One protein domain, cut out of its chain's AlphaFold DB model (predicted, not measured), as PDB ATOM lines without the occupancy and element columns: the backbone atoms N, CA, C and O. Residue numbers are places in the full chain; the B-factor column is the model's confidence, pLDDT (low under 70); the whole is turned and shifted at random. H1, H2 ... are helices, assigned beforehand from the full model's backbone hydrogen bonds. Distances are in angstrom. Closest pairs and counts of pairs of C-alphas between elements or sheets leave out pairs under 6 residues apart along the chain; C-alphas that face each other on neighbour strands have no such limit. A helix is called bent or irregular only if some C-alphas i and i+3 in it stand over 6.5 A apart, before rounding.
ATOM      1  N   PHE A  29     408.627 258.831 544.738       63.84
ATOM      2  CA  PHE A  29     409.894 259.016 544.038       63.84
ATOM      3  C   PHE A  29     410.368 257.846 543.147       63.84
ATOM      4  O   PHE A  29     410.890 258.133 542.069       63.84
ATOM      5  N   PRO A  30     410.163 256.554 543.486       65.56
ATOM      6  CA  PRO A  30     410.469 255.461 542.553       65.56
ATOM      7  C   PRO A  30     409.646 255.546 541.261       65.56
ATOM      8  O   PRO A  30     410.159 255.310 540.169       65.56
ATOM      9  N   PHE A  31     408.383 255.968 541.377       70.69
ATOM     10  CA  PHE A  31     407.529 256.237 540.225       70.69
ATOM     11  C   PHE A  31     408.051 257.421 539.400       70.69
ATOM     12  O   PHE A  31     408.120 257.334 538.178       70.69
ATOM     13  N   GLU A  32     408.480 258.516 540.037       74.50
ATOM     14  CA  GLU A  32     409.100 259.645 539.329       74.50
ATOM     15  C   GLU A  32     410.388 259.254 538.590       74.50
ATOM     16  O   GLU A  32     410.588 259.701 537.457       74.50
ATOM     17  N   LEU A  33     411.240 258.412 539.189       78.19
ATOM     18  CA  LEU A  33     412.421 257.854 538.523       78.19
ATOM     19  C   LEU A  33     412.013 257.091 537.263       78.19
ATOM     20  O   LEU A  33     412.550 257.342 536.185       78.19
ATOM     21  N   GLU A  34     411.041 256.192 537.388       83.06
ATOM     22  CA  GLU A  34     410.545 255.409 536.264       83.06
ATOM     23  C   GLU A  34     410.016 256.312 535.140       83.06
ATOM     24  O   GLU A  34     410.378 256.128 533.979       83.06
ATOM     25  N   GLN A  35     409.234 257.343 535.469       83.25
ATOM     26  CA  GLN A  35     408.729 258.303 534.483       83.25
ATOM     27  C   GLN A  35     409.851 259.110 533.813       83.25
ATOM     28  O   GLN A  35     409.795 259.366 532.609       83.25
ATOM     29  N   ARG A  36     410.884 259.522 534.560       84.69
ATOM     30  CA  ARG A  36     412.064 260.222 534.012       84.69
ATOM     31  C   ARG A  36     412.838 259.331 533.044       84.69
ATOM     32  O   ARG A  36     413.141 259.763 531.933       84.69
ATOM     33  N   VAL A  37     413.092 258.081 533.429       85.81
ATOM     34  CA  VAL A  37     413.786 257.103 532.581       85.81
ATOM     35  C   VAL A  37     412.963 256.787 531.334       85.81
ATOM     36  O   VAL A  37     413.511 256.811 530.237       85.81
ATOM     37  N   ARG A  38     411.645 256.584 531.458       87.19
ATOM     38  CA  ARG A  38     410.752 256.363 530.306       87.19
ATOM     39  C   ARG A  38     410.779 257.533 529.321       87.19
ATOM     40  O   ARG A  38     410.888 257.301 528.121       87.19
ATOM     41  N   ARG A  39     410.741 258.782 529.805       87.25
ATOM     42  CA  ARG A  39     410.868 259.978 528.949       87.25
ATOM     43  C   ARG A  39     412.208 260.020 528.212       87.25
ATOM     44  O   ARG A  39     412.232 260.280 527.014       87.25
ATOM     45  N   TRP A  40     413.311 259.726 528.900       87.69
ATOM     46  CA  TRP A  40     414.629 259.625 528.268       87.69
ATOM     47  C   TRP A  40     414.680 258.505 527.213       87.69
ATOM     48  O   TRP A  40     415.125 258.750 526.097       87.69
ATOM     49  N   MET A  41     414.135 257.319 527.512       88.19
ATOM     50  CA  MET A  41     414.053 256.203 526.560       88.19
ATOM     51  C   MET A  41     413.272 256.570 525.295       88.19
ATOM     52  O   MET A  41     413.686 256.197 524.203       88.19
ATOM     53  N   MET A  42     412.166 257.315 525.425       86.62
ATOM     54  CA  MET A  42     411.407 257.811 524.271       86.62
ATOM     55  C   MET A  42     412.249 258.750 523.399       86.62
ATOM     56  O   MET A  42     412.225 258.623 522.179       86.62
ATOM     57  N   ASN A  43     413.015 259.655 524.014       86.12
ATOM     58  CA  ASN A  43     413.880 260.593 523.290       86.12
ATOM     59  C   ASN A  43     415.035 259.888 522.562       86.12
ATOM     60  O   ASN A  43     415.411 260.303 521.469       86.12
ATOM     61  N   GLU A  44     415.568 258.813 523.144       83.31
ATOM     62  CA  GLU A  44     416.635 257.991 522.555       83.31
ATOM     63  C   GLU A  44     416.103 256.856 521.654       83.31
ATOM     64  O   GLU A  44     416.885 256.055 521.148       83.31
ATOM     65  N   ASN A  45     414.783 256.774 521.435       86.19
ATOM     66  CA  ASN A  45     414.119 255.731 520.644       86.19
ATOM     67  C   ASN A  45     414.425 254.288 521.119       86.19
ATOM     68  O   ASN A  45     414.598 253.371 520.316       86.19
ATOM     69  N   ILE A  46     414.488 254.084 522.438       84.81
ATOM     70  CA  ILE A  46     414.763 252.791 523.081       84.81
ATOM     71  C   ILE A  46     413.447 252.053 523.355       84.81
ATOM     72  O   ILE A  46     412.469 252.629 523.843       84.81
ATOM     73  N   ALA A  47     413.423 250.745 523.097       84.94
ATOM     74  CA  ALA A  47     412.245 249.919 523.330       84.94
ATOM     75  C   ALA A  47     411.886 249.822 524.830       84.94
ATOM     76  O   ALA A  47     412.724 249.547 525.686       84.94
ATOM     77  N   HIS A  48     410.606 250.018 525.163       81.06
ATOM     78  CA  HIS A  48     410.122 250.101 526.552       81.06
ATOM     79  C   HIS A  48     410.323 248.818 527.372       81.06
ATOM     80  O   HIS A  48     410.466 248.879 528.592       81.06
ATOM     81  N   ASN A  49     410.328 247.658 526.719       81.50
ATOM     82  CA  ASN A  49     410.580 246.363 527.353       81.50
ATOM     83  C   ASN A  49     412.021 246.223 527.874       81.50
ATOM     84  O   ASN A  49     412.274 245.349 528.698       81.50
ATOM     85  N   LEU A  50     412.943 247.092 527.448       83.38
ATOM     86  CA  LEU A  50     414.333 247.099 527.903       83.38
ATOM     87  C   LEU A  50     414.545 247.876 529.207       83.38
ATOM     88  O   LEU A  50     415.679 247.964 529.663       83.38
ATOM     89  N   ILE A  51     413.504 248.446 529.828       83.69
ATOM     90  CA  ILE A  51     413.674 249.292 531.023       83.69
ATOM     91  C   ILE A  51     414.381 248.551 532.173       83.69
ATOM     92  O   ILE A  51     415.284 249.099 532.807       83.69
ATOM     93  N   GLY A  52     414.032 247.277 532.380       80.12
ATOM     94  CA  GLY A  52     414.533 246.461 533.485       80.12
ATOM     95  C   GLY A  52     414.045 246.919 534.862       80.12
ATOM     96  O   GLY A  52     413.179 247.784 534.992       80.12
ATOM     97  N   ASN A  53     414.604 246.317 535.912       77.44
ATOM     98  CA  ASN A  53     414.312 246.691 537.294       77.44
ATOM     99  C   ASN A  53     415.099 247.955 537.685       77.44
ATOM    100  O   ASN A  53     416.300 247.875 537.926       77.44
ATOM    101  N   LEU A  54     414.425 249.108 537.777       77.69
ATOM    102  CA  LEU A  54     415.040 250.392 538.147       77.69
ATOM    103  C   LEU A  54     415.292 250.568 539.652       77.69
ATOM    104  O   LEU A  54     415.889 251.569 540.043       77.69
ATOM    105  N   GLN A  55     414.886 249.628 540.505       75.06
ATOM    106  CA  GLN A  55     415.106 249.756 541.947       75.06
ATOM    107  C   GLN A  55     416.587 249.968 542.322       75.06
ATOM    108  O   GLN A  55     416.859 250.865 543.117       75.06
ATOM    109  N   PRO A  56     417.574 249.237 541.771       75.38
ATOM    110  CA  PRO A  56     418.956 249.460 542.181       75.38
ATOM    111  C   PRO A  56     419.489 250.816 541.677       75.38
ATOM    112  O   PRO A  56     420.374 251.389 542.303       75.38
ATOM    113  N   VAL A  57     418.917 251.378 540.598       78.25
ATOM    114  CA  VAL A  57     419.207 252.759 540.166       78.25
ATOM    115  C   VAL A  57     418.731 253.721 541.246       78.25
ATOM    116  O   VAL A  57     419.495 254.580 541.675       78.25
ATOM    117  N   TRP A  58     417.487 253.547 541.704       75.62
ATOM    118  CA  TRP A  58     416.903 254.337 542.784       75.62
ATOM    119  C   TRP A  58     417.778 254.320 544.042       75.62
ATOM    120  O   TRP A  58     418.130 255.373 544.563       75.62
ATOM    121  N   GLU A  59     418.195 253.139 544.490       72.94
ATOM    122  CA  GLU A  59     418.997 252.993 545.710       72.94
ATOM    123  C   GLU A  59     420.364 253.676 545.605       72.94
ATOM    124  O   GLU A  59     420.823 254.285 546.571       72.94
ATOM    125  N   ILE A  60     420.996 253.639 544.427       74.44
ATOM    126  CA  ILE A  60     422.238 254.375 544.173       74.44
ATOM    127  C   ILE A  60     421.976 255.877 544.284       74.44
ATOM    128  O   ILE A  60     422.638 256.549 545.071       74.44
ATOM    129  N   ILE A  61     421.000 256.412 543.547       72.75
ATOM    130  CA  ILE A  61     420.791 257.864 543.492       72.75
ATOM    131  C   ILE A  61     420.319 258.464 544.817       72.75
ATOM    132  O   ILE A  61     420.549 259.641 545.069       72.75
ATOM    133  N   THR A  62     419.671 257.666 545.666       68.06
ATOM    134  CA  THR A  62     419.265 258.090 547.010       68.06
ATOM    135  C   THR A  62     420.245 257.715 548.097       68.06
ATOM    136  O   THR A  62     419.988 258.018 549.263       68.06
ATOM    137  N   SER A  63     421.337 257.031 547.751       68.50
ATOM    138  CA  SER A  63     422.338 256.659 548.734       68.50
ATOM    139  C   SER A  63     422.821 257.936 549.419       68.50
ATOM    140  O   SER A  63     423.323 258.836 548.745       68.50
ATOM    141  N   PRO A  64     422.740 258.028 550.759       61.84
ATOM    142  CA  PRO A  64     423.275 259.172 551.489       61.84
ATOM    143  C   PRO A  64     424.768 259.377 551.222       61.84
ATOM    144  O   PRO A  64     425.293 260.446 551.461       61.84
ATOM    145  N   ARG A  65     425.475 258.365 550.712       62.94
ATOM    146  CA  ARG A  65     426.894 258.465 550.355       62.94
ATOM    147  C   ARG A  65     427.130 259.195 549.031       62.94
ATOM    148  O   ARG A  65     428.264 259.554 548.727       62.94
ATOM    149  N   LEU A  66     426.074 259.391 548.245       62.34
ATOM    150  CA  LEU A  66     426.074 259.954 546.901       62.34
ATOM    151  C   LEU A  66     425.266 261.265 546.903       62.34
ATOM    152  O   LEU A  66     424.268 261.402 546.206       62.34
ATOM    153  N   HIS A  67     425.713 262.243 547.697       53.56
ATOM    154  CA  HIS A  67     425.086 263.567 547.853       53.56
ATOM    155  C   HIS A  67     425.119 264.468 546.593       53.56
ATOM    156  O   HIS A  67     424.776 265.640 546.685       53.56
ATOM    157  N   GLU A  68     425.548 263.965 545.432       53.16
ATOM    158  CA  GLU A  68     425.868 264.782 544.245       53.16
ATOM    159  C   GLU A  68     424.983 264.490 543.017       53.16
ATOM    160  O   GLU A  68     425.210 265.041 541.941       53.16
ATOM    161  N   LEU A  69     423.952 263.649 543.143       57.28
ATOM    162  CA  LEU A  69     423.045 263.315 542.032       57.28
ATOM    163  C   LEU A  69     421.806 264.222 541.947       57.28
ATOM    164  O   LEU A  69     420.747 263.793 541.483       57.28
ATOM    165  N   ASP A  70     421.936 265.488 542.343       52.50
ATOM    166  CA  ASP A  70     420.822 266.450 542.364       52.50
ATOM    167  C   ASP A  70     420.203 266.709 540.975       52.50
ATOM    168  O   ASP A  70     419.064 267.164 540.871       52.50
ATOM    169  N   GLU A  71     420.882 266.325 539.889       59.44
ATOM    170  CA  GLU A  71     420.360 266.435 538.528       59.44
ATOM    171  C   GLU A  71     420.431 265.113 537.753       59.44
ATOM    172  O   GLU A  71     421.090 265.006 536.716       59.44
ATOM    173  N   LEU A  72     419.704 264.091 538.215       63.22
ATOM    174  CA  LEU A  72     419.543 262.840 537.465       63.22
ATOM    175  C   LEU A  72     419.130 263.075 535.996       63.22
ATOM    176  O   LEU A  72     419.610 262.372 535.116       63.22
ATOM    177  N   GLU A  73     418.277 264.060 535.694       61.00
ATOM    178  CA  GLU A  73     417.907 264.376 534.300       61.00
ATOM    179  C   GLU A  73     419.103 264.916 533.490       61.00
ATOM    180  O   GLU A  73     419.346 264.458 532.372       61.00
ATOM    181  N   THR A  74     419.918 265.810 534.057       65.81
ATOM    182  CA  THR A  74     421.174 266.269 533.433       65.81
ATOM    183  C   THR A  74     422.172 265.125 533.267       65.81
ATOM    184  O   THR A  74     422.900 265.068 532.279       65.81
ATOM    185  N   TYR A  75     422.202 264.184 534.207       71.00
ATOM    186  CA  TYR A  75     423.022 262.989 534.089       71.00
ATOM    187  C   TYR A  75     422.538 262.091 532.942       71.00
ATOM    188  O   TYR A  75     423.326 261.765 532.059       71.00
ATOM    189  N   LEU A  76     421.240 261.771 532.886       71.06
ATOM    190  CA  LEU A  76     420.633 260.939 531.840       71.06
ATOM    191  C   LEU A  76     420.825 261.530 530.435       71.06
ATOM    192  O   LEU A  76     421.146 260.803 529.500       71.06
ATOM    193  N   THR A  77     420.697 262.851 530.273       67.25
ATOM    194  CA  THR A  77     420.875 263.523 528.968       67.25
ATOM    195  C   THR A  77     422.299 263.443 528.407       67.25
ATOM    196  O   THR A  77     422.493 263.644 527.208       67.25
ATOM    197  N   ARG A  78     423.302 263.126 529.233       70.62
ATOM    198  CA  ARG A  78     424.704 262.961 528.803       70.62
ATOM    199  C   ARG A  78     425.024 261.546 528.326       70.62
ATOM    200  O   ARG A  78     426.151 261.285 527.907       70.62
ATOM    201  N   ILE A  79     424.061 260.636 528.412       73.06
ATOM    202  CA  ILE A  79     424.277 259.210 528.234       73.06
ATOM    203  C   ILE A  79     423.612 258.739 526.935       73.06
ATOM    204  O   ILE A  79     422.455 259.055 526.670       73.06
ATOM    205  N   ARG A  80     424.349 257.957 526.133       73.75
ATOM    206  CA  ARG A  80     423.883 257.343 524.878       73.75
ATOM    207  C   ARG A  80     423.799 255.831 525.034       73.75
ATOM    208  O   ARG A  80     424.826 255.184 525.231       73.75
ATOM    209  N   PHE A  81     422.595 255.275 524.934       72.44
ATOM    210  CA  PHE A  81     422.393 253.831 525.033       72.44
ATOM    211  C   PHE A  81     422.902 253.122 523.771       72.44
ATOM    212  O   PHE A  81     422.425 253.391 522.673       72.44
ATOM    213  N   ASP A  82     423.860 252.210 523.937       70.81
ATOM    214  CA  ASP A  82     424.368 251.330 522.880       70.81
ATOM    215  C   ASP A  82     424.041 249.879 523.255       70.81
ATOM    216  O   ASP A  82     424.683 249.281 524.113       70.81
ATOM    217  N   GLU A  83     423.002 249.308 522.651       63.62
ATOM    218  CA  GLU A  83     422.539 247.955 522.980       63.62
ATOM    219  C   GLU A  83     423.540 246.871 522.537       63.62
ATOM    220  O   GLU A  83     423.813 245.914 523.270       63.62
ATOM    221  N   GLN A  84     424.139 247.040 521.355       62.00
ATOM    222  CA  GLN A  84     424.982 246.028 520.711       62.00
ATOM    223  C   GLN A  84     426.367 245.933 521.353       62.00
ATOM    224  O   GLN A  84     426.860 244.829 521.581       62.00
ATOM    225  N   GLY A  85     426.974 247.061 521.734       60.25
ATOM    226  CA  GLY A  85     428.256 247.064 522.446       60.25
ATOM    227  C   GLY A  85     428.185 246.479 523.865       60.25
ATOM    228  O   GLY A  85     429.221 246.170 524.461       60.25
ATOM    229  N   HIS A  86     426.979 246.328 524.423       60.78
ATOM    230  CA  HIS A  86     426.754 245.955 525.817       60.78
ATOM    231  C   HIS A  86     426.308 244.491 526.007       60.78
ATOM    232  O   HIS A  86     426.662 243.899 527.025       60.78
ATOM    233  N   ALA A  87     425.642 243.854 525.038       60.28
ATOM    234  CA  ALA A  87     425.203 242.449 525.139       60.28
ATOM    235  C   ALA A  87     426.324 241.472 525.547       60.28
ATOM    236  O   ALA A  87     426.171 240.697 526.491       60.28
ATOM    237  N   GLU A  88     427.493 241.566 524.911       60.12
ATOM    238  CA  GLU A  88     428.640 240.695 525.211       60.12
ATOM    239  C   GLU A  88     429.336 241.046 526.535       60.12
ATOM    240  O   GLU A  88     429.990 240.206 527.152       60.12
ATOM    241  N   ARG A  89     429.200 242.292 527.000       61.16
ATOM    242  CA  ARG A  89     429.917 242.800 528.178       61.16
ATOM    243  C   ARG A  89     429.218 242.454 529.492       61.16
ATOM    244  O   ARG A  89     429.896 242.372 530.516       61.16
ATOM    245  N   PHE A  90     427.895 242.290 529.481       62.34
ATOM    246  CA  PHE A  90     427.075 242.178 530.695       62.34
ATOM    247  C   PHE A  90     426.669 240.751 531.052       62.34
ATOM    248  O   PHE A  90     426.203 240.537 532.170       62.34
ATOM    249  N   ALA A  91     426.898 239.773 530.170       60.69
ATOM    250  CA  ALA A  91     426.570 238.379 530.442       60.69
ATOM    251  C   ALA A  91     427.149 237.902 531.801       60.69
ATOM    252  O   ALA A  91     428.307 238.195 532.125       60.69
ATOM    253  N   PRO A  92     426.369 237.172 532.621       65.19
ATOM    254  CA  PRO A  92     425.030 236.644 532.343       65.19
ATOM    255  C   PRO A  92     423.867 237.604 532.670       65.19
ATOM    256  O   PRO A  92     422.719 237.178 532.613       65.19
ATOM    257  N   LEU A  93     424.118 238.865 533.039       68.69
ATOM    258  CA  LEU A  93     423.039 239.815 533.324       68.69
ATOM    259  C   LEU A  93     422.293 240.207 532.041       68.69
ATOM    260  O   LEU A  93     422.935 240.417 531.007       68.69
ATOM    261  N   PRO A  94     420.959 240.369 532.099       69.19
ATOM    262  CA  PRO A  94     420.200 240.890 530.972       69.19
ATOM    263  C   PRO A  94     420.601 242.342 530.698       69.19
ATOM    264  O   PRO A  94     420.680 243.155 531.620       69.19
ATOM    265  N   VAL A  95     420.816 242.694 529.427       75.06
ATOM    266  CA  VAL A  95     421.059 244.089 529.039       75.06
ATOM    267  C   VAL A  95     419.746 244.855 529.076       75.06
ATOM    268  O   VAL A  95     418.890 244.725 528.209       75.06
ATOM    269  N   THR A  96     419.606 245.657 530.121       80.94
ATOM    270  CA  THR A  96     418.492 246.577 530.341       80.94
ATOM    271  C   THR A  96     419.016 247.992 530.564       80.94
ATOM    272  O   THR A  96     420.170 248.196 530.957       80.94
ATOM    273  N   VAL A  97     418.151 248.984 530.382       83.50
ATOM    274  CA  VAL A  97     418.422 250.380 530.735       83.50
ATOM    275  C   VAL A  97     418.861 250.491 532.191       83.50
ATOM    276  O   VAL A  97     419.856 251.155 532.463       83.50
ATOM    277  N   ALA A  98     418.206 249.788 533.119       79.62
ATOM    278  CA  ALA A  98     418.623 249.748 534.517       79.62
ATOM    279  C   ALA A  98     420.085 249.301 534.683       79.62
ATOM    280  O   ALA A  98     420.892 250.020 535.273       79.62
ATOM    281  N   THR A  99     420.453 248.148 534.110       77.94
ATOM    282  CA  THR A  99     421.826 247.625 534.212       77.94
ATOM    283  C   THR A  99     422.858 248.559 533.586       77.94
ATOM    284  O   THR A  99     423.972 248.690 534.092       77.94
ATOM    285  N   TYR A 100     422.473 249.244 532.510       79.81
ATOM    286  CA  TYR A 100     423.319 250.197 531.818       79.81
ATOM    287  C   TYR A 100     423.534 251.475 532.638       79.81
ATOM    288  O   TYR A 100     424.678 251.854 532.877       79.81
ATOM    289  N   LEU A 101     422.465 252.102 533.142       80.38
ATOM    290  CA  LEU A 101     422.559 253.306 533.975       80.38
ATOM    291  C   LEU A 101     423.443 253.073 535.197       80.38
ATOM    292  O   LEU A 101     424.250 253.926 535.559       80.38
ATOM    293  N   ILE A 102     423.329 251.898 535.806       78.50
ATOM    294  CA  ILE A 102     424.137 251.538 536.963       78.50
ATOM    295  C   ILE A 102     425.598 251.393 536.579       78.50
ATOM    296  O   ILE A 102     426.439 251.960 537.263       78.50
ATOM    297  N   GLU A 103     425.930 250.729 535.472       77.31
ATOM    298  CA  GLU A 103     427.317 250.694 534.999       77.31
ATOM    299  C   GLU A 103     427.893 252.103 534.812       77.31
ATOM    300  O   GLU A 103     429.001 252.365 535.279       77.31
ATOM    301  N   VAL A 104     427.150 253.021 534.183       77.50
ATOM    302  CA  VAL A 104     427.627 254.400 533.994       77.50
ATOM    303  C   VAL A 104     427.821 255.094 535.348       77.50
ATOM    304  O   VAL A 104     428.825 255.784 535.537       77.50
ATOM    305  N   MET A 105     426.918 254.891 536.315       76.56
ATOM    306  CA  MET A 105     427.051 255.476 537.656       76.56
ATOM    307  C   MET A 105     428.284 254.917 538.366       76.56
ATOM    308  O   MET A 105     429.099 255.674 538.886       76.56
ATOM    309  N   LEU A 106     428.484 253.602 538.307       73.31
ATOM    310  CA  LEU A 106     429.628 252.920 538.908       73.31
ATOM    311  C   LEU A 106     430.959 253.252 538.221       73.31
ATOM    312  O   LEU A 106     432.010 253.144 538.851       73.31
ATOM    313  N   GLY A 107     430.943 253.621 536.941       70.69
ATOM    314  CA  GLY A 107     432.106 254.129 536.212       70.69
ATOM    315  C   GLY A 107     432.456 255.585 536.536       70.69
ATOM    316  O   GLY A 107     433.552 256.029 536.203       70.69
ATOM    317  N   GLY A 108     431.559 256.323 537.194       72.88
ATOM    318  CA  GLY A 108     431.799 257.699 537.612       72.88
ATOM    319  C   GLY A 108     432.904 257.791 538.663       72.88
ATOM    320  O   GLY A 108     432.868 257.096 539.681       72.88
ATOM    321  N   SER A 109     433.874 258.683 538.446       70.81
ATOM    322  CA  SER A 109     434.973 258.931 539.392       70.81
ATOM    323  C   SER A 109     434.464 259.327 540.779       70.81
ATOM    324  O   SER A 109     434.980 258.849 541.781       70.81
ATOM    325  N   TRP A 110     433.401 260.127 540.831       70.50
ATOM    326  CA  TRP A 110     432.766 260.587 542.062       70.50
ATOM    327  C   TRP A 110     432.249 259.425 542.936       70.50
ATOM    328  O   TRP A 110     432.505 259.418 544.137       70.50
ATOM    329  N   VAL A 111     431.634 258.381 542.353       74.81
ATOM    330  CA  VAL A 111     431.209 257.178 543.105       74.81
ATOM    331  C   VAL A 111     432.413 256.446 543.685       74.81
ATOM    332  O   VAL A 111     432.391 256.063 544.854       74.81
TER     333      VAL A 111
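This is residues 29 to 111 of the 256 residues of an uncharacterized protein of Aspergillus calidoustus (UniProt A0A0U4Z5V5). The model is a small rounded body of short helices, with H5 near its middle and H2 packed side by side with H5. H1, the longest helix, covers one side with H3 running beside it nearly in line, while H4 sits at one end of the long axis and the loop of residues 62 to 71 lies toward the other. The printed part has 83 residues with five named helices, in the order H1, H2, H3, H4, H5, and no named strand; its class is all helix. It is compact, with a radius of gyration of the C-alphas of 12.3 A and spans of 32 by 24 by 21 A.

H1, residues 29 to 43, touches H3, residues 72 to 77, with residues 36 to 40 alone; their closest C-alphas, those of Trp 40 and Leu 76, are 7.1 A apart. These two helices run the same way at a shallow tilt of 9 degrees. H1 only just touches H2, residues 55 to 61, with 3 pairs of C-alphas within 8 A and with H1's residues 30 to 33 alone; the closest C-alphas, of Pro 30 and Trp 58, are 6.5 A apart. Their lines are about perpendicular, at 86 degrees. H2 touches H5, residues 97 to 107, where the closest C-alphas, of Val 57 and Ile 102, are 6.0 A apart; they run the same way at a shallow tilt of 31 degrees. H2 and H3 are close but not clearly touching, with the C-alphas of Ile 61 and Leu 72 closest at 7.9 A. H5 is also near H1 and near H3, each with 5 pairs of C-alphas within 10 A. H4, residues 84 to 90, touches no helix but is near H5, their closest C-alphas being 8.1 A apart; it is apart from H1, H2 and H3. In H1, H2, H3 and H5 every O i to N i+4 pair is within hydrogen-bond range; in H4 1 of 3 is, and 1 of 4 O i to N i+3 pairs.

H1 begins at C-alpha 29, at (409.894, 259.016, 544.038), and is 21.2 A long. H2 measures 10.0 A, H3 8.6 A and H4 10.9 A from first to last C-alpha. H4 is only just irregular: C-alphas 85 and 88 are 7.0 A apart. H5 is 15.2 A long, from C-alpha 97 at (418.422, 250.380, 530.735) to C-alpha 107 at (432.106, 254.129, 536.212).

The two C-alphas farthest apart, those of Pro 64 and Gln 84, are 33.5 A apart. The printed part has no cut. The link from H1 to H2, 11 residues, is long; the other three are short. The mean pLDDT of the printed part is 73.0, with residues 29 to 30, 62 to 74, 77 and 83 to 94 under 70.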